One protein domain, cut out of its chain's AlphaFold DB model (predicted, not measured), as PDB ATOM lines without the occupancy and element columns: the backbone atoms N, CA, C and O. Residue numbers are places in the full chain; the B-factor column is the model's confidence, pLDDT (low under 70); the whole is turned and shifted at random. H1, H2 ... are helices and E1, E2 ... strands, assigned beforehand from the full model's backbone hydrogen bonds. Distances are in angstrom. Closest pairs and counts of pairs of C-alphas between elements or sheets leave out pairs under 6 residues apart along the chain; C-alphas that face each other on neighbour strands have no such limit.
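Overview. This is residues 332 to 448 of the 449 residues of the protein "Cysteinyl-tRNA synthetase" of Reticulomyxa filosa (UniProt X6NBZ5). An extended, thin arrangement of three long helices: H1 and H3 run side by side in opposite directions toward one end, while H2 reaches to the other end, where the small strand hairpin of E1 and E2 lies. H2 and H3 make a corner at about a right angle that sticks out at residues 422 to 428, and the last residues of H1 pack on H2 partway along it. The printed part has 117 residues with three named helices and two named strands in the order H1, E1, E2, H2, H3; the sheet is E1 - E2, antiparallel, and the class is mostly helix. The whole is extended, with a radius of gyration of the C-alphas of 20.9 A, and only just a rod, spanning 67 by 33 by 20 A.

Arrangement. E1, residues 378 to 381, and E2, residues 387 to 390, are a hairpin of antiparallel neighbours with 149 degrees between their directions. N 388 and O 380, 2.8 A apart, and N 379 and O 389, 3.2 A apart, are within hydrogen-bond range. The closest C-alphas of E2 and H2, residues 398 to 424, are those of Pro 387 and Ile 401, 7.9 A apart. E1 and H2 are apart. H2, with residues 411 to 418 alone, touches residues 358 to 362 alone of H1, residues 332 to 362; the closest C-alphas, of His 415 and Lys 361, are 4.9 A apart. H1 and H2 run opposite ways at a steep tilt of 62 degrees. H1 touches H3, residues 428 to 446, with the C-alphas of Leu 351 and Leu 436 closest at 6.3 A; they run opposite ways at a shallow tilt of 26 degrees. H2 and H3 are close but not clearly touching, about perpendicular at 80 degrees, with the C-alphas of Leu 422 and Phe 428 closest at 7.2 A. Every O i to N i+4 pair is within hydrogen-bond range in H2 and H3, and 26 of 27 are in H1.

Along the chain. E1 is 7.7 A and E2 7.6 A from first to last C-alpha. H1 is 44.8 A long, from C-alpha 332 at (1.860, 16.837, -3.933) to C-alpha 362 at (2.919, -16.022, 26.459). H2 is 39.8 A long and H3 26.9 A, ending with C-alpha 446 at (11.792, 7.369, 4.071).

Size, cuts and confidence. The C-alphas farthest apart, of Asn 332 and Leu 395, are 67.3 A apart. The printed part has no cut. The link from H1 to E1, residues 363 to 377, is long. Mean pLDDT of the printed part is 74.8; 37 residues are under 70, among them 332 to 338 and 364 to 380.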
ATOM      1  N   ASN A 332       2.272  18.154  -3.425       43.78
ATOM      2  CA  ASN A 332       1.860  16.837  -3.933       43.78
ATOM      3  C   ASN A 332       2.858  15.748  -3.513       43.78
ATOM      4  O   ASN A 332       2.452  14.741  -2.941       43.78
ATOM      5  N   ASN A 333       4.166  15.995  -3.651       41.41
ATOM      6  CA  ASN A 333       5.193  15.020  -3.275       41.41
ATOM      7  C   ASN A 333       5.306  14.824  -1.748       41.41
ATOM      8  O   ASN A 333       5.394  13.688  -1.300       41.41
ATOM      9  N   ASN A 334       5.213  15.873  -0.918       50.00
ATOM     10  CA  ASN A 334       5.096  15.734   0.542       50.00
ATOM     11  C   ASN A 334       3.726  15.226   0.975       50.00
ATOM     12  O   ASN A 334       3.665  14.615   2.031       50.00
ATOM     13  N   LYS A 335       2.626  15.413   0.233       54.00
ATOM     14  CA  LYS A 335       1.368  14.732   0.592       54.00
ATOM     15  C   LYS A 335       1.487  13.233   0.372       54.00
ATOM     16  O   LYS A 335       1.113  12.476   1.262       54.00
ATOM     17  N   ASP A 336       2.074  12.795  -0.732       55.53
ATOM     18  CA  ASP A 336       2.289  11.371  -0.993       55.53
ATOM     19  C   ASP A 336       3.319  10.779  -0.017       55.53
ATOM     20  O   ASP A 336       3.055   9.764   0.627       55.53
ATOM     21  N   VAL A 337       4.432  11.476   0.234       60.84
ATOM     22  CA  VAL A 337       5.443  11.053   1.219       60.84
ATOM     23  C   VAL A 337       4.896  11.092   2.652       60.84
ATOM     24  O   VAL A 337       5.124  10.157   3.417       60.84
ATOM     25  N   GLN A 338       4.122  12.109   3.043       62.25
ATOM     26  CA  GLN A 338       3.549  12.215   4.390       62.25
ATOM     27  C   GLN A 338       2.384  11.244   4.598       62.25
ATOM     28  O   GLN A 338       2.229  10.705   5.695       62.25
ATOM     29  N   THR A 339       1.564  10.981   3.576       72.12
ATOM     30  CA  THR A 339       0.500   9.968   3.657       72.12
ATOM     31  C   THR A 339       1.090   8.566   3.757       72.12
ATOM     32  O   THR A 339       0.638   7.800   4.608       72.12
ATOM     33  N   GLU A 340       2.139   8.247   2.996       73.44
ATOM     34  CA  GLU A 340       2.873   6.984   3.132       73.44
ATOM     35  C   GLU A 340       3.574   6.872   4.497       73.44
ATOM     36  O   GLU A 340       3.404   5.862   5.188       73.44
ATOM     37  N   LYS A 341       4.241   7.931   4.986       77.50
ATOM     38  CA  LYS A 341       4.811   7.962   6.351       77.50
ATOM     39  C   LYS A 341       3.748   7.724   7.425       77.50
ATOM     40  O   LYS A 341       3.940   6.898   8.320       77.50
ATOM     41  N   ASN A 342       2.591   8.378   7.317       78.69
ATOM     42  CA  ASN A 342       1.485   8.211   8.262       78.69
ATOM     43  C   ASN A 342       0.900   6.784   8.225       78.69
ATOM     44  O   ASN A 342       0.591   6.223   9.282       78.69
ATOM     45  N   LYS A 343       0.782   6.163   7.040       83.06
ATOM     46  CA  LYS A 343       0.340   4.763   6.887       83.06
ATOM     47  C   LYS A 343       1.315   3.790   7.554       83.06
ATOM     48  O   LYS A 343       0.886   2.971   8.371       83.06
ATOM     49  N   VAL A 344       2.614   3.915   7.273       83.44
ATOM     50  CA  VAL A 344       3.672   3.073   7.863       83.44
ATOM     51  C   VAL A 344       3.706   3.238   9.386       83.44
ATOM     52  O   VAL A 344       3.744   2.255  10.129       83.44
ATOM     53  N   GLN A 345       3.588   4.466   9.893       83.44
ATOM     54  CA  GLN A 345       3.619   4.726  11.331       83.44
ATOM     55  C   GLN A 345       2.387   4.187  12.072       83.44
ATOM     56  O   GLN A 345       2.508   3.686  13.195       83.44
ATOM     57  N   ASN A 346       1.206   4.224  11.450       84.75
ATOM     58  CA  ASN A 346       0.004   3.588  11.993       84.75
ATOM     59  C   ASN A 346       0.124   2.057  12.000       84.75
ATOM     60  O   ASN A 346      -0.216   1.429  13.006       84.75
ATOM     61  N   ARG A 347       0.698   1.465  10.946       84.25
ATOM     62  CA  ARG A 347       0.965   0.020  10.875       84.25
ATOM     63  C   ARG A 347       1.961  -0.430  11.946       84.25
ATOM     64  O   ARG A 347       1.710  -1.415  12.634       84.25
ATOM     65  N   ILE A 348       3.022   0.342  12.196       85.38
ATOM     66  CA  ILE A 348       3.968   0.095  13.300       85.38
ATOM     67  C   ILE A 348       3.268   0.163  14.666       85.38
ATOM     68  O   ILE A 348       3.540  -0.665  15.537       85.38
ATOM     69  N   LYS A 349       2.371   1.133  14.895       85.88
ATOM     70  CA  LYS A 349       1.607   1.226  16.156       85.88
ATOM     71  C   LYS A 349       0.705   0.006  16.359       85.88
ATOM     72  O   LYS A 349       0.657  -0.522  17.469       85.88
ATOM     73  N   GLN A 350       0.035  -0.449  15.302       85.69
ATOM     74  CA  GLN A 350      -0.811  -1.641  15.335       85.69
ATOM     75  C   GLN A 350       0.012  -2.906  15.604       85.69
ATOM     76  O   GLN A 350      -0.260  -3.596  16.581       85.69
ATOM     77  N   LEU A 351       1.097  -3.132  14.856       85.88
ATOM     78  CA  LEU A 351       1.995  -4.275  15.057       85.88
ATOM     79  C   LEU A 351       2.627  -4.289  16.459       85.88
ATOM     80  O   LEU A 351       2.740  -5.346  17.069       85.88
ATOM     81  N   ASN A 352       2.991  -3.131  17.028       84.25
ATOM     82  CA  ASN A 352       3.456  -3.058  18.421       84.25
ATOM     83  C   ASN A 352       2.345  -3.391  19.427       84.25
ATOM     84  O   ASN A 352       2.611  -4.017  20.453       84.25
ATOM     85  N   LYS A 353       1.106  -2.958  19.170       84.00
ATOM     86  CA  LYS A 353      -0.048  -3.276  20.022       84.00
ATOM     87  C   LYS A 353      -0.342  -4.773  19.995       84.00
ATOM     88  O   LYS A 353      -0.554  -5.352  21.059       84.00
ATOM     89  N   ASP A 354      -0.284  -5.382  18.817       82.00
ATOM     90  CA  ASP A 354      -0.498  -6.811  18.630       82.00
ATOM     91  C   ASP A 354       0.644  -7.609  19.267       82.00
ATOM     92  O   ASP A 354       0.379  -8.492  20.081       82.00
ATOM     93  N   LEU A 355       1.909  -7.233  19.039       83.81
ATOM     94  CA  LEU A 355       3.071  -7.864  19.675       83.81
ATOM     95  C   LEU A 355       3.001  -7.783  21.206       83.81
ATOM     96  O   LEU A 355       3.203  -8.786  21.887       83.81
ATOM     97  N   ASN A 356       2.668  -6.618  21.766       80.94
ATOM     98  CA  ASN A 356       2.480  -6.454  23.210       80.94
ATOM     99  C   ASN A 356       1.271  -7.244  23.733       80.94
ATOM    100  O   ASN A 356       1.308  -7.765  24.849       80.94
ATOM    101  N   GLY A 357       0.200  -7.334  22.943       81.00
ATOM    102  CA  GLY A 357      -0.975  -8.144  23.245       81.00
ATOM    103  C   GLY A 357      -0.628  -9.626  23.329       81.00
ATOM    104  O   GLY A 357      -0.983 -10.272  24.310       81.00
ATOM    105  N   TRP A 358       0.119 -10.143  22.356       80.31
ATOM    106  CA  TRP A 358       0.564 -11.535  22.322       80.31
ATOM    107  C   TRP A 358       1.627 -11.833  23.378       80.31
ATOM    108  O   TRP A 358       1.524 -12.853  24.047       80.31
ATOM    109  N   THR A 359       2.562 -10.914  23.639       79.06
ATOM    110  CA  THR A 359       3.607 -11.075  24.671       79.06
ATOM    111  C   THR A 359       3.006 -11.272  26.064       79.06
ATOM    112  O   THR A 359       3.491 -12.088  26.843       79.06
ATOM    113  N   LYS A 360       1.889 -10.598  26.362       76.44
ATOM    114  CA  LYS A 360       1.131 -10.801  27.609       76.44
ATOM    115  C   LYS A 360       0.467 -12.180  27.701       76.44
ATOM    116  O   LYS A 360       0.221 -12.663  28.803       76.44
ATOM    117  N   LYS A 361       0.163 -12.812  26.565       79.19
ATOM    118  CA  LYS A 361      -0.469 -14.139  26.496       79.19
ATOM    119  C   LYS A 361       0.540 -15.292  26.582       79.19
ATOM    120  O   LYS A 361       0.126 -16.404  26.882       79.19
ATOM    121  N   ILE A 362       1.834 -15.025  26.369       77.69
ATOM    122  CA  ILE A 362       2.919 -16.022  26.459       77.69
ATOM    123  C   ILE A 362       3.103 -16.522  27.894       77.69
ATOM    124  O   ILE A 362       3.463 -17.675  28.105       77.69
ATOM    125  N   THR A 363       2.874 -15.670  28.898       70.62
ATOM    126  CA  THR A 363       3.109 -16.045  30.295       70.62
ATOM    127  C   THR A 363       2.176 -17.182  30.707       70.62
ATOM    128  O   THR A 363       0.955 -17.009  30.770       70.62
ATOM    129  N   SER A 364       2.768 -18.338  31.008       68.00
ATOM    130  CA  SER A 364       2.069 -19.500  31.548       68.00
ATOM    131  C   SER A 364       1.327 -19.128  32.838       68.00
ATOM    132  O   SER A 364       1.873 -18.392  33.668       68.00
ATOM    133  N   PRO A 365       0.112 -19.657  33.075       68.12
ATOM    134  CA  PRO A 365      -0.624 -19.428  34.320       68.12
ATOM    135  C   PRO A 365       0.161 -19.816  35.582       68.12
ATOM    136  O   PRO A 365      -0.096 -19.265  36.650       68.12
ATOM    137  N   LYS A 366       1.124 -20.744  35.469       66.56
ATOM    138  CA  LYS A 366       2.007 -21.151  36.576       66.56
ATOM    139  C   LYS A 366       3.098 -20.118  36.880       66.56
ATOM    140  O   LYS A 366       3.466 -19.953  38.037       66.56
ATOM    141  N   ASP A 367       3.547 -19.378  35.868       68.00
ATOM    142  CA  ASP A 367       4.651 -18.415  35.978       68.00
ATOM    143  C   ASP A 367       4.164 -16.978  36.220       68.00
ATOM    144  O   ASP A 367       4.953 -16.083  36.527       68.00
ATOM    145  N   LEU A 368       2.847 -16.749  36.136       69.19
ATOM    146  CA  LEU A 368       2.210 -15.444  36.317       69.19
ATOM    147  C   LEU A 368       2.596 -14.789  37.654       69.19
ATOM    148  O   LEU A 368       3.028 -13.634  37.686       69.19
ATOM    149  N   PHE A 369       2.495 -15.547  38.750       67.75
ATOM    150  CA  PHE A 369       2.815 -15.086  40.105       67.75
ATOM    151  C   PHE A 369       4.306 -15.206  40.460       67.75
ATOM    152  O   PHE A 369       4.729 -14.693  41.494       67.75
ATOM    153  N   ALA A 370       5.114 -15.828  39.595       64.75
ATOM    154  CA  ALA A 370       6.564 -15.939  39.754       64.75
ATOM    155  C   ALA A 370       7.332 -14.732  39.179       64.75
ATOM    156  O   ALA A 370       8.549 -14.627  39.374       64.75
ATOM    157  N   SER A 371       6.637 -13.823  38.485       64.75
ATOM    158  CA  SER A 371       7.224 -12.609  37.917       64.75
ATOM    159  C   SER A 371       7.687 -11.621  38.997       64.75
ATOM    160  O   SER A 371       7.142 -11.528  40.098       64.75
ATOM    161  N   GLU A 372       8.727 -10.859  38.668       60.09
ATOM    162  CA  GLU A 372       9.471  -9.993  39.594       60.09
ATOM    163  C   GLU A 372       8.624  -8.867  40.216       60.09
ATOM    164  O   GLU A 372       8.956  -8.337  41.273       60.09
ATOM    165  N   SER A 373       7.491  -8.537  39.590       60.75
ATOM    166  CA  SER A 373       6.517  -7.568  40.107       60.75
ATOM    167  C   SER A 373       5.686  -8.138  41.263       60.75
ATOM    168  O   SER A 373       5.540  -7.479  42.285       60.75
ATOM    169  N   PHE A 374       5.212  -9.385  41.158       62.62
ATOM    170  CA  PHE A 374       4.397 -10.014  42.208       62.62
ATOM    171  C   PHE A 374       5.234 -10.546  43.379       62.62
ATOM    172  O   PHE A 374       4.750 -10.576  44.508       62.62
ATOM    173  N   LYS A 375       6.514 -10.873  43.153       60.62
ATOM    174  CA  LYS A 375       7.467 -11.227  44.224       60.62
ATOM    175  C   LYS A 375       7.752 -10.085  45.209       60.62
ATOM    176  O   LYS A 375       8.182 -10.351  46.324       60.62
ATOM    177  N   LYS A 376       7.516  -8.825  44.820       63.91
ATOM    178  CA  LYS A 376       7.635  -7.660  45.718       63.91
ATOM    179  C   LYS A 376       6.401  -7.458  46.602       63.91
ATOM    180  O   LYS A 376       6.504  -6.831  47.650       63.91
ATOM    181  N   GLU A 377       5.250  -7.981  46.185       60.53
ATOM    182  CA  GLU A 377       3.962  -7.783  46.864       60.53
ATOM    183  C   GLU A 377       3.560  -8.974  47.751       60.53
ATOM    184  O   GLU A 377       2.786  -8.800  48.697       60.53
ATOM    185  N   TYR A 378       4.105 -10.170  47.489       66.50
ATOM    186  CA  TYR A 378       3.735 -11.410  48.171       66.50
ATOM    187  C   TYR A 378       4.954 -12.248  48.567       66.50
ATOM    188  O   TYR A 378       5.854 -12.481  47.762       66.50
ATOM    189  N   LEU A 379       4.963 -12.717  49.819       65.94
ATOM    190  CA  LEU A 379       6.152 -13.287  50.470       65.94
ATOM    191  C   LEU A 379       6.130 -14.823  50.556       65.94
ATOM    192  O   LEU A 379       7.180 -15.455  50.636       65.94
ATOM    193  N   ARG A 380       4.940 -15.437  50.538       64.31
ATOM    194  CA  ARG A 380       4.757 -16.899  50.590       64.31
ATOM    195  C   ARG A 380       3.772 -17.353  49.523       64.31
ATOM    196  O   ARG A 380       2.729 -16.723  49.340       64.31
ATOM    197  N   PHE A 381       4.091 -18.467  48.872       72.31
ATOM    198  CA  PHE A 381       3.292 -19.087  47.817       72.31
ATOM    199  C   PHE A 381       2.967 -20.540  48.192       72.31
ATOM    200  O   PHE A 381       3.742 -21.174  48.905       72.31
ATOM    201  N   ASP A 382       1.813 -21.038  47.759       69.81
ATOM    202  CA  ASP A 382       1.382 -22.435  47.930       69.81
ATOM    203  C   ASP A 382       2.054 -23.371  46.898       69.81
ATOM    204  O   ASP A 382       2.638 -22.895  45.923       69.81
ATOM    205  N   GLU A 383       1.910 -24.693  47.039       62.22
ATOM    206  CA  GLU A 383       2.489 -25.726  46.147       62.22
ATOM    207  C   GLU A 383       2.076 -25.573  44.668       62.22
ATOM    208  O   GLU A 383       2.738 -26.073  43.759       62.22
ATOM    209  N   LYS A 384       0.988 -24.839  44.407       61.00
ATOM    210  CA  LYS A 384       0.476 -24.516  43.063       61.00
ATOM    211  C   LYS A 384       0.890 -23.127  42.550       61.00
ATOM    212  O   LYS A 384       0.416 -22.717  41.493       61.00
ATOM    213  N   GLY A 385       1.737 -22.395  43.282       63.06
ATOM    214  CA  GLY A 385       2.251 -21.071  42.903       63.06
ATOM    215  C   GLY A 385       1.340 -19.885  43.255       63.06
ATOM    216  O   GLY A 385       1.541 -18.787  42.744       63.06
ATOM    217  N   PHE A 386       0.333 -20.075  44.117       68.50
ATOM    218  CA  PHE A 386      -0.600 -19.011  44.517       68.50
ATOM    219  C   PHE A 386      -0.101 -18.220  45.736       68.50
ATOM    220  O   PHE A 386       0.294 -18.848  46.718       68.50
ATOM    221  N   PRO A 387      -0.174 -16.874  45.739       72.50
ATOM    222  CA  PRO A 387       0.161 -16.067  46.912       72.50
ATOM    223  C   PRO A 387      -0.720 -16.400  48.125       72.50
ATOM    224  O   PRO A 387      -1.947 -16.386  48.018       72.50
ATOM    225  N   THR A 388      -0.112 -16.660  49.286       68.12
ATOM    226  CA  THR A 388      -0.817 -16.955  50.552       68.12
ATOM    227  C   THR A 388      -0.667 -15.845  51.594       68.12
ATOM    228  O   THR A 388      -1.591 -15.611  52.376       68.12
ATOM    229  N   HIS A 389       0.465 -15.133  51.583       73.88
ATOM    230  CA  HIS A 389       0.774 -14.053  52.526       73.88
ATOM    231  C   HIS A 389       1.211 -12.785  51.781       73.88
ATOM    232  O   HIS A 389       1.898 -12.866  50.758       73.88
ATOM    233  N   ASP A 390       0.819 -11.620  52.297       68.94
ATOM    234  CA  ASP A 390       1.264 -10.315  51.796       68.94
ATOM    235  C   ASP A 390       2.722  -9.992  52.190       68.94
ATOM    236  O   ASP A 390       3.363 -10.730  52.944       68.94
ATOM    237  N   ALA A 391       3.257  -8.873  51.692       66.75
ATOM    238  CA  ALA A 391       4.603  -8.386  52.011       66.75
ATOM    239  C   ALA A 391       4.857  -8.116  53.515       66.75
ATOM    240  O   ALA A 391       6.006  -7.986  53.927       66.75
ATOM    241  N   SER A 392       3.806  -8.045  54.343       67.69
ATOM    242  CA  SER A 392       3.879  -7.880  55.805       67.69
ATOM    243  C   SER A 392       3.690  -9.204  56.562       67.69
ATOM    244  O   SER A 392       3.522  -9.199  57.782       67.69
ATOM    245  N   ASN A 393       3.726 -10.338  55.851       65.44
ATOM    246  CA  ASN A 393       3.547 -11.694  56.374       65.44
ATOM    247  C   ASN A 393       2.155 -11.948  56.990       65.44
ATOM    248  O   ASN A 393       1.991 -12.812  57.855       65.44
ATOM    249  N   LYS A 394       1.132 -11.207  56.544       70.25
ATOM    250  CA  LYS A 394      -0.259 -11.368  56.979       70.25
ATOM    251  C   LYS A 394      -1.033 -12.246  55.994       70.25
ATOM    252  O   LYS A 394      -0.837 -12.173  54.780       70.25
ATOM    253  N   LEU A 395      -1.928 -13.082  56.524       72.06
ATOM    254  CA  LEU A 395      -2.799 -13.955  55.731       72.06
ATOM    255  C   LEU A 395      -3.741 -13.126  54.847       72.06
ATOM    256  O   LEU A 395      -4.466 -12.255  55.338       72.06
ATOM    257  N   LEU A 396      -3.748 -13.426  53.548       69.00
ATOM    258  CA  LEU A 396      -4.610 -12.749  52.581       69.00
ATOM    259  C   LEU A 396      -6.093 -12.992  52.894       69.00
ATOM    260  O   LEU A 396      -6.518 -14.104  53.210       69.00
ATOM    261  N   SER A 397      -6.915 -11.948  52.771       77.00
ATOM    262  CA  SER A 397      -8.358 -12.072  53.004       77.00
ATOM    263  C   SER A 397      -9.034 -12.937  51.930       77.00
ATOM    264  O   SER A 397      -8.626 -12.949  50.763       77.00
ATOM    265  N   LYS A 398     -10.156 -13.588  52.281       71.56
ATOM    266  CA  LYS A 398     -10.967 -14.401  51.346       71.56
ATOM    267  C   LYS A 398     -11.344 -13.654  50.052       71.56
ATOM    268  O   LYS A 398     -11.494 -14.282  49.008       71.56
ATOM    269  N   ASN A 399     -11.468 -12.324  50.091       73.12
ATOM    270  CA  ASN A 399     -11.762 -11.503  48.910       73.12
ATOM    271  C   ASN A 399     -10.535 -11.256  48.018       73.12
ATOM    272  O   ASN A 399     -10.679 -11.202  46.797       73.12
ATOM    273  N   GLN A 400      -9.337 -11.127  48.590       72.25
ATOM    274  CA  GLN A 400      -8.092 -10.971  47.825       72.25
ATOM    275  C   GLN A 400      -7.718 -12.272  47.109       72.25
ATOM    276  O   GLN A 400      -7.402 -12.245  45.923       72.25
ATOM    277  N   ILE A 401      -7.885 -13.415  47.781       75.44
ATOM    278  CA  ILE A 401      -7.662 -14.743  47.191       75.44
ATOM    279  C   ILE A 401      -8.603 -14.973  45.997       75.44
ATOM    280  O   ILE A 401      -8.163 -15.393  44.928       75.44
ATOM    281  N   LYS A 402      -9.890 -14.607  46.115       77.62
ATOM    282  CA  LYS A 402     -10.848 -14.676  44.994       77.62
ATOM    283  C   LYS A 402     -10.443 -13.797  43.800       77.62
ATOM    284  O   LYS A 402     -10.632 -14.208  42.657       77.62
ATOM    285  N   LYS A 403      -9.884 -12.604  44.039       78.81
ATOM    286  CA  LYS A 403      -9.384 -11.719  42.968       78.81
ATOM    287  C   LYS A 403      -8.174 -12.325  42.251       78.81
ATOM    288  O   LYS A 403      -8.157 -12.335  41.023       78.81
ATOM    289  N   LEU A 404      -7.219 -12.880  42.997       77.69
ATOM    290  CA  LEU A 404      -6.046 -13.570  42.444       77.69
ATOM    291  C   LEU A 404      -6.450 -14.807  41.630       77.69
ATOM    292  O   LEU A 404      -5.952 -15.014  40.528       77.69
ATOM    293  N   HIS A 405      -7.437 -15.567  42.105       78.56
ATOM    294  CA  HIS A 405      -7.975 -16.713  41.373       78.56
ATOM    295  C   HIS A 405      -8.664 -16.305  40.058       78.56
ATOM    296  O   HIS A 405      -8.515 -16.971  39.035       78.56
ATOM    297  N   LYS A 406      -9.384 -15.177  40.045       80.94
ATOM    298  CA  LYS A 406     -10.002 -14.633  38.824       80.94
ATOM    299  C   LYS A 406      -8.953 -14.156  37.812       80.94
ATOM    300  O   LYS A 406      -9.138 -14.350  36.610       80.94
ATOM    301  N   LEU A 407      -7.853 -13.561  38.281       78.62
ATOM    302  CA  LEU A 407      -6.715 -13.182  37.435       78.62
ATOM    303  C   LEU A 407      -6.053 -14.413  36.809       78.62
ATOM    304  O   LEU A 407      -5.827 -14.431  35.602       78.62
ATOM    305  N   TRP A 408      -5.846 -15.466  37.600       80.88
ATOM    306  CA  TRP A 408      -5.299 -16.734  37.124       80.88
ATOM    307  C   TRP A 408      -6.182 -17.389  36.047       80.88
ATOM    308  O   TRP A 408      -5.694 -17.706  34.966       80.88
ATOM    309  N   GLN A 409      -7.501 -17.475  36.270       79.50
ATOM    310  CA  GLN A 409      -8.458 -17.995  35.275       79.50
ATOM    311  C   GLN A 409      -8.515 -17.153  33.992       79.50
ATOM    312  O   GLN A 409      -8.776 -17.664  32.903       79.50
ATOM    313  N   THR A 410      -8.305 -15.841  34.108       80.50
ATOM    314  CA  THR A 410      -8.257 -14.945  32.946       80.50
ATOM    315  C   THR A 410      -6.985 -15.196  32.135       80.50
ATOM    316  O   THR A 410      -7.061 -15.311  30.912       80.50
ATOM    317  N   GLN A 411      -5.839 -15.363  32.804       79.81
ATOM    318  CA  GLN A 411      -4.572 -15.695  32.151       79.81
ATOM    319  C   GLN A 411      -4.593 -17.087  31.511       79.81
ATOM    320  O   GLN A 411      -4.070 -17.257  30.417       79.81
ATOM    321  N   GLU A 412      -5.243 -18.070  32.135       79.81
ATOM    322  CA  GLU A 412      -5.408 -19.418  31.578       79.81
ATOM    323  C   GLU A 412      -6.139 -19.398  30.231       79.81
ATOM    324  O   GLU A 412      -5.680 -20.000  29.259       79.81
ATOM    325  N   LYS A 413      -7.225 -18.624  30.126       81.69
ATOM    326  CA  LYS A 413      -7.935 -18.423  28.853       81.69
ATOM    327  C   LYS A 413      -7.066 -17.718  27.811       81.69
ATOM    328  O   LYS A 413      -7.088 -18.101  26.645       81.69
ATOM    329  N   LEU A 414      -6.304 -16.704  28.221       80.81
ATOM    330  CA  LEU A 414      -5.412 -15.944  27.342       80.81
ATOM    331  C   LEU A 414      -4.249 -16.793  26.808       80.81
ATOM    332  O   LEU A 414      -3.941 -16.727  25.621       80.81
ATOM    333  N   HIS A 415      -3.644 -17.618  27.659       81.06
ATOM    334  CA  HIS A 415      -2.570 -18.533  27.285       81.06
ATOM    335  C   HIS A 415      -3.083 -19.676  26.402       81.06
ATOM    336  O   HIS A 415      -2.412 -20.079  25.457       81.06
ATOM    337  N   LYS A 416      -4.306 -20.166  26.643       84.12
ATOM    338  CA  LYS A 416      -4.945 -21.147  25.757       84.12
ATOM    339  C   LYS A 416      -5.139 -20.594  24.342       84.12
ATOM    340  O   LYS A 416      -4.781 -21.264  23.386       84.12
ATOM    341  N   GLN A 417      -5.595 -19.345  24.212       81.31
ATOM    342  CA  GLN A 417      -5.687 -18.674  22.908       81.31
ATOM    343  C   GLN A 417      -4.329 -18.553  22.202       81.31
ATOM    344  O   GLN A 417      -4.274 -18.616  20.981       81.31
ATOM    345  N   TYR A 418      -3.239 -18.363  22.952       81.56
ATOM    346  CA  TYR A 418      -1.887 -18.351  22.391       81.56
ATOM    347  C   TYR A 418      -1.462 -19.734  21.880       81.56
ATOM    348  O   TYR A 418      -0.943 -19.831  20.773       81.56
ATOM    349  N   LEU A 419      -1.728 -20.799  22.642       80.94
ATOM    350  CA  LEU A 419      -1.445 -22.172  22.214       80.94
ATOM    351  C   LEU A 419      -2.261 -22.569  20.977       80.94
ATOM    352  O   LEU A 419      -1.699 -23.132  20.043       80.94
ATOM    353  N   ASP A 420      -3.551 -22.230  20.940       83.69
ATOM    354  CA  ASP A 420      -4.418 -22.502  19.789       83.69
ATOM    355  C   ASP A 420      -3.891 -21.803  18.521       83.69
ATOM    356  O   ASP A 420      -3.891 -22.390  17.439       83.69
ATOM    357  N   GLU A 421      -3.375 -20.577  18.636       80.25
ATOM    358  CA  GLU A 421      -2.787 -19.856  17.499       80.25
ATOM    359  C   GLU A 421      -1.420 -20.425  17.086       80.25
ATOM    360  O   GLU A 421      -1.140 -20.549  15.895       80.25
ATOM    361  N   LEU A 422      -0.608 -20.876  18.051       79.62
ATOM    362  CA  LEU A 422       0.669 -21.553  17.799       79.62
ATOM    363  C   LEU A 422       0.477 -22.879  17.041       79.62
ATOM    364  O   LEU A 422       1.294 -23.230  16.194       79.62
ATOM    365  N   THR A 423      -0.610 -23.611  17.321       78.12
ATOM    366  CA  THR A 423      -0.941 -24.845  16.583       78.12
ATOM    367  C   THR A 423      -1.370 -24.584  15.143       78.12
ATOM    368  O   THR A 423      -1.174 -25.445  14.289       78.12
ATOM    369  N   LYS A 424      -1.934 -23.404  14.859       80.75
ATOM    370  CA  LYS A 424      -2.341 -23.005  13.506       80.75
ATOM    371  C   LYS A 424      -1.175 -22.449  12.698       80.75
ATOM    372  O   LYS A 424      -1.056 -22.785  11.530       80.75
ATOM    373  N   ASN A 425      -0.331 -21.621  13.316       79.56
ATOM    374  CA  ASN A 425       0.838 -21.004  12.693       79.56
ATOM    375  C   ASN A 425       2.025 -20.997  13.674       79.56
ATOM    376  O   ASN A 425       2.121 -20.102  14.520       79.56
ATOM    377  N   PRO A 426       2.972 -21.942  13.540       80.50
ATOM    378  CA  PRO A 426       4.114 -22.060  14.450       80.50
ATOM    379  C   PRO A 426       5.045 -20.839  14.431       80.50
ATOM    380  O   PRO A 426       5.660 -20.512  15.443       80.50
ATOM    381  N   THR A 427       5.132 -20.149  13.292       80.88
ATOM    382  CA  THR A 427       6.041 -19.016  13.065       80.88
ATOM    383  C   THR A 427       5.394 -17.655  13.294       80.88
ATOM    384  O   THR A 427       6.084 -16.644  13.194       80.88
ATOM    385  N   PHE A 428       4.107 -17.582  13.670       79.75
ATOM    386  CA  PHE A 428       3.351 -16.318  13.665       79.75
ATOM    387  C   PHE A 428       4.021 -15.204  14.491       79.75
ATOM    388  O   PHE A 428       3.955 -14.023  14.148       79.75
ATOM    389  N   PHE A 429       4.680 -15.573  15.592       78.44
ATOM    390  CA  PHE A 429       5.348 -14.624  16.478       78.44
ATOM    391  C   PHE A 429       6.669 -14.101  15.893       78.44
ATOM    392  O   PHE A 429       7.024 -12.940  16.105       78.44
ATOM    393  N   GLU A 430       7.391 -14.937  15.146       81.88
ATOM    394  CA  GLU A 430       8.586 -14.538  14.394       81.88
ATOM    395  C   GLU A 430       8.206 -13.711  13.164       81.88
ATOM    396  O   GLU A 430       8.836 -12.685  12.901       81.88
ATOM    397  N   ASP A 431       7.112 -14.075  12.494       82.31
ATOM    398  CA  ASP A 431       6.551 -13.349  11.356       82.31
ATOM    399  C   ASP A 431       6.118 -11.931  11.756       82.31
ATOM    400  O   ASP A 431       6.510 -10.965  11.104       82.31
ATOM    401  N   LEU A 432       5.432 -11.768  12.896       83.44
ATOM    402  CA  LEU A 432       5.072 -10.451  13.448       83.44
ATOM    403  C   LEU A 432       6.298  -9.589  13.781       83.44
ATOM    404  O   LEU A 432       6.306  -8.382  13.527       83.44
ATOM    405  N   LYS A 433       7.352 -10.186  14.356       83.75
ATOM    406  CA  LYS A 433       8.610  -9.473  14.643       83.75
ATOM    407  C   LYS A 433       9.335  -9.069  13.359       83.75
ATOM    408  O   LYS A 433       9.858  -7.956  13.284       83.75
ATOM    409  N   SER A 434       9.354  -9.954  12.367       84.81
ATOM    410  CA  SER A 434       9.947  -9.724  11.049       84.81
ATOM    411  C   SER A 434       9.212  -8.617  10.292       84.81
ATOM    412  O   SER A 434       9.842  -7.693   9.777       84.81
ATOM    413  N   GLU A 435       7.879  -8.632  10.293       86.12
ATOM    414  CA  GLU A 435       7.049  -7.602   9.663       86.12
ATOM    415  C   GLU A 435       7.247  -6.233  10.331       86.12
ATOM    416  O   GLU A 435       7.450  -5.225   9.654       86.12
ATOM    417  N   LEU A 436       7.319  -6.198  11.664       86.81
ATOM    418  CA  LEU A 436       7.621  -4.979  12.413       86.81
ATOM    419  C   LEU A 436       9.023  -4.433  12.099       86.81
ATOM    420  O   LEU A 436       9.198  -3.218  11.994       86.81
ATOM    421  N   ALA A 437      10.025  -5.302  11.936       86.56
ATOM    422  CA  ALA A 437      11.372  -4.894  11.539       86.56
ATOM    423  C   ALA A 437      11.403  -4.326  10.109       86.56
ATOM    424  O   ALA A 437      12.030  -3.289   9.882       86.56
ATOM    425  N   LYS A 438      10.676  -4.949   9.172       88.31
ATOM    426  CA  LYS A 438      10.527  -4.465   7.791       88.31
ATOM    427  C   LYS A 438       9.886  -3.078   7.745       88.31
ATOM    428  O   LYS A 438      10.437  -2.182   7.118       88.31
ATOM    429  N   GLU A 439       8.780  -2.869   8.456       85.94
ATOM    430  CA  GLU A 439       8.094  -1.569   8.493       85.94
ATOM    431  C   GLU A 439       8.937  -0.481   9.188       85.94
ATOM    432  O   GLU A 439       8.976   0.660   8.731       85.94
ATOM    433  N   LYS A 440       9.701  -0.822  10.238       85.50
ATOM    434  CA  LYS A 440      10.668   0.111  10.849       85.50
ATOM    435  C   LYS A 440      11.813   0.488   9.908       85.50
ATOM    436  O   LYS A 440      12.295   1.615   9.984       85.50
ATOM    437  N   ASN A 441      12.271  -0.436   9.063       85.75
ATOM    438  CA  ASN A 441      13.308  -0.146   8.074       85.75
ATOM    439  C   ASN A 441      12.774   0.746   6.951       85.75
ATOM    440  O   ASN A 441      13.426   1.738   6.643       85.75
ATOM    441  N   LYS A 442      11.556   0.489   6.453       84.06
ATOM    442  CA  LYS A 442      10.877   1.387   5.503       84.06
ATOM    443  C   LYS A 442      10.772   2.812   6.044       84.06
ATOM    444  O   LYS A 442      11.107   3.752   5.336       84.06
ATOM    445  N   LEU A 443      10.395   2.972   7.319       83.38
ATOM    446  CA  LEU A 443      10.324   4.293   7.953       83.38
ATOM    447  C   LEU A 443      11.695   5.002   7.974       83.38
ATOM    448  O   LEU A 443      11.789   6.183   7.655       83.38
ATOM    449  N   LYS A 444      12.775   4.272   8.285       80.31
ATOM    450  CA  LYS A 444      14.146   4.817   8.275       80.31
ATOM    451  C   LYS A 444      14.638   5.195   6.879       80.31
ATOM    452  O   LYS A 444      15.400   6.146   6.754       80.31
ATOM    453  N   GLU A 445      14.255   4.440   5.855       78.44
ATOM    454  CA  GLU A 445      14.585   4.742   4.458       78.44
ATOM    455  C   GLU A 445      13.847   5.999   3.987       78.44
ATOM    456  O   GLU A 445      14.466   6.879   3.398       78.44
ATOM    457  N   THR A 446      12.573   6.155   4.361       72.19
ATOM    458  CA  THR A 446      11.792   7.369   4.071       72.19
ATOM    459  C   THR A 446      12.239   8.616   4.843       72.19
ATOM    460  O   THR A 446      11.823   9.714   4.497       72.19
ATOM    461  N   ASP A 447      13.044   8.475   5.900       69.19
ATOM    462  CA  ASP A 447      13.619   9.602   6.653       69.19
ATOM    463  C   ASP A 447      15.025  10.003   6.164       69.19
ATOM    464  O   ASP A 447      15.566  11.011   6.614       69.19
ATOM    465  N   ARG A 448      15.640   9.208   5.274       60.28
ATOM    466  CA  ARG A 448      16.953   9.496   4.664       60.28
ATOM    467  C   ARG A 448      16.860  10.166   3.291       60.28
ATOM    468  O   ARG A 448      17.860  10.730   2.849       60.28
TER     469      ARG A 448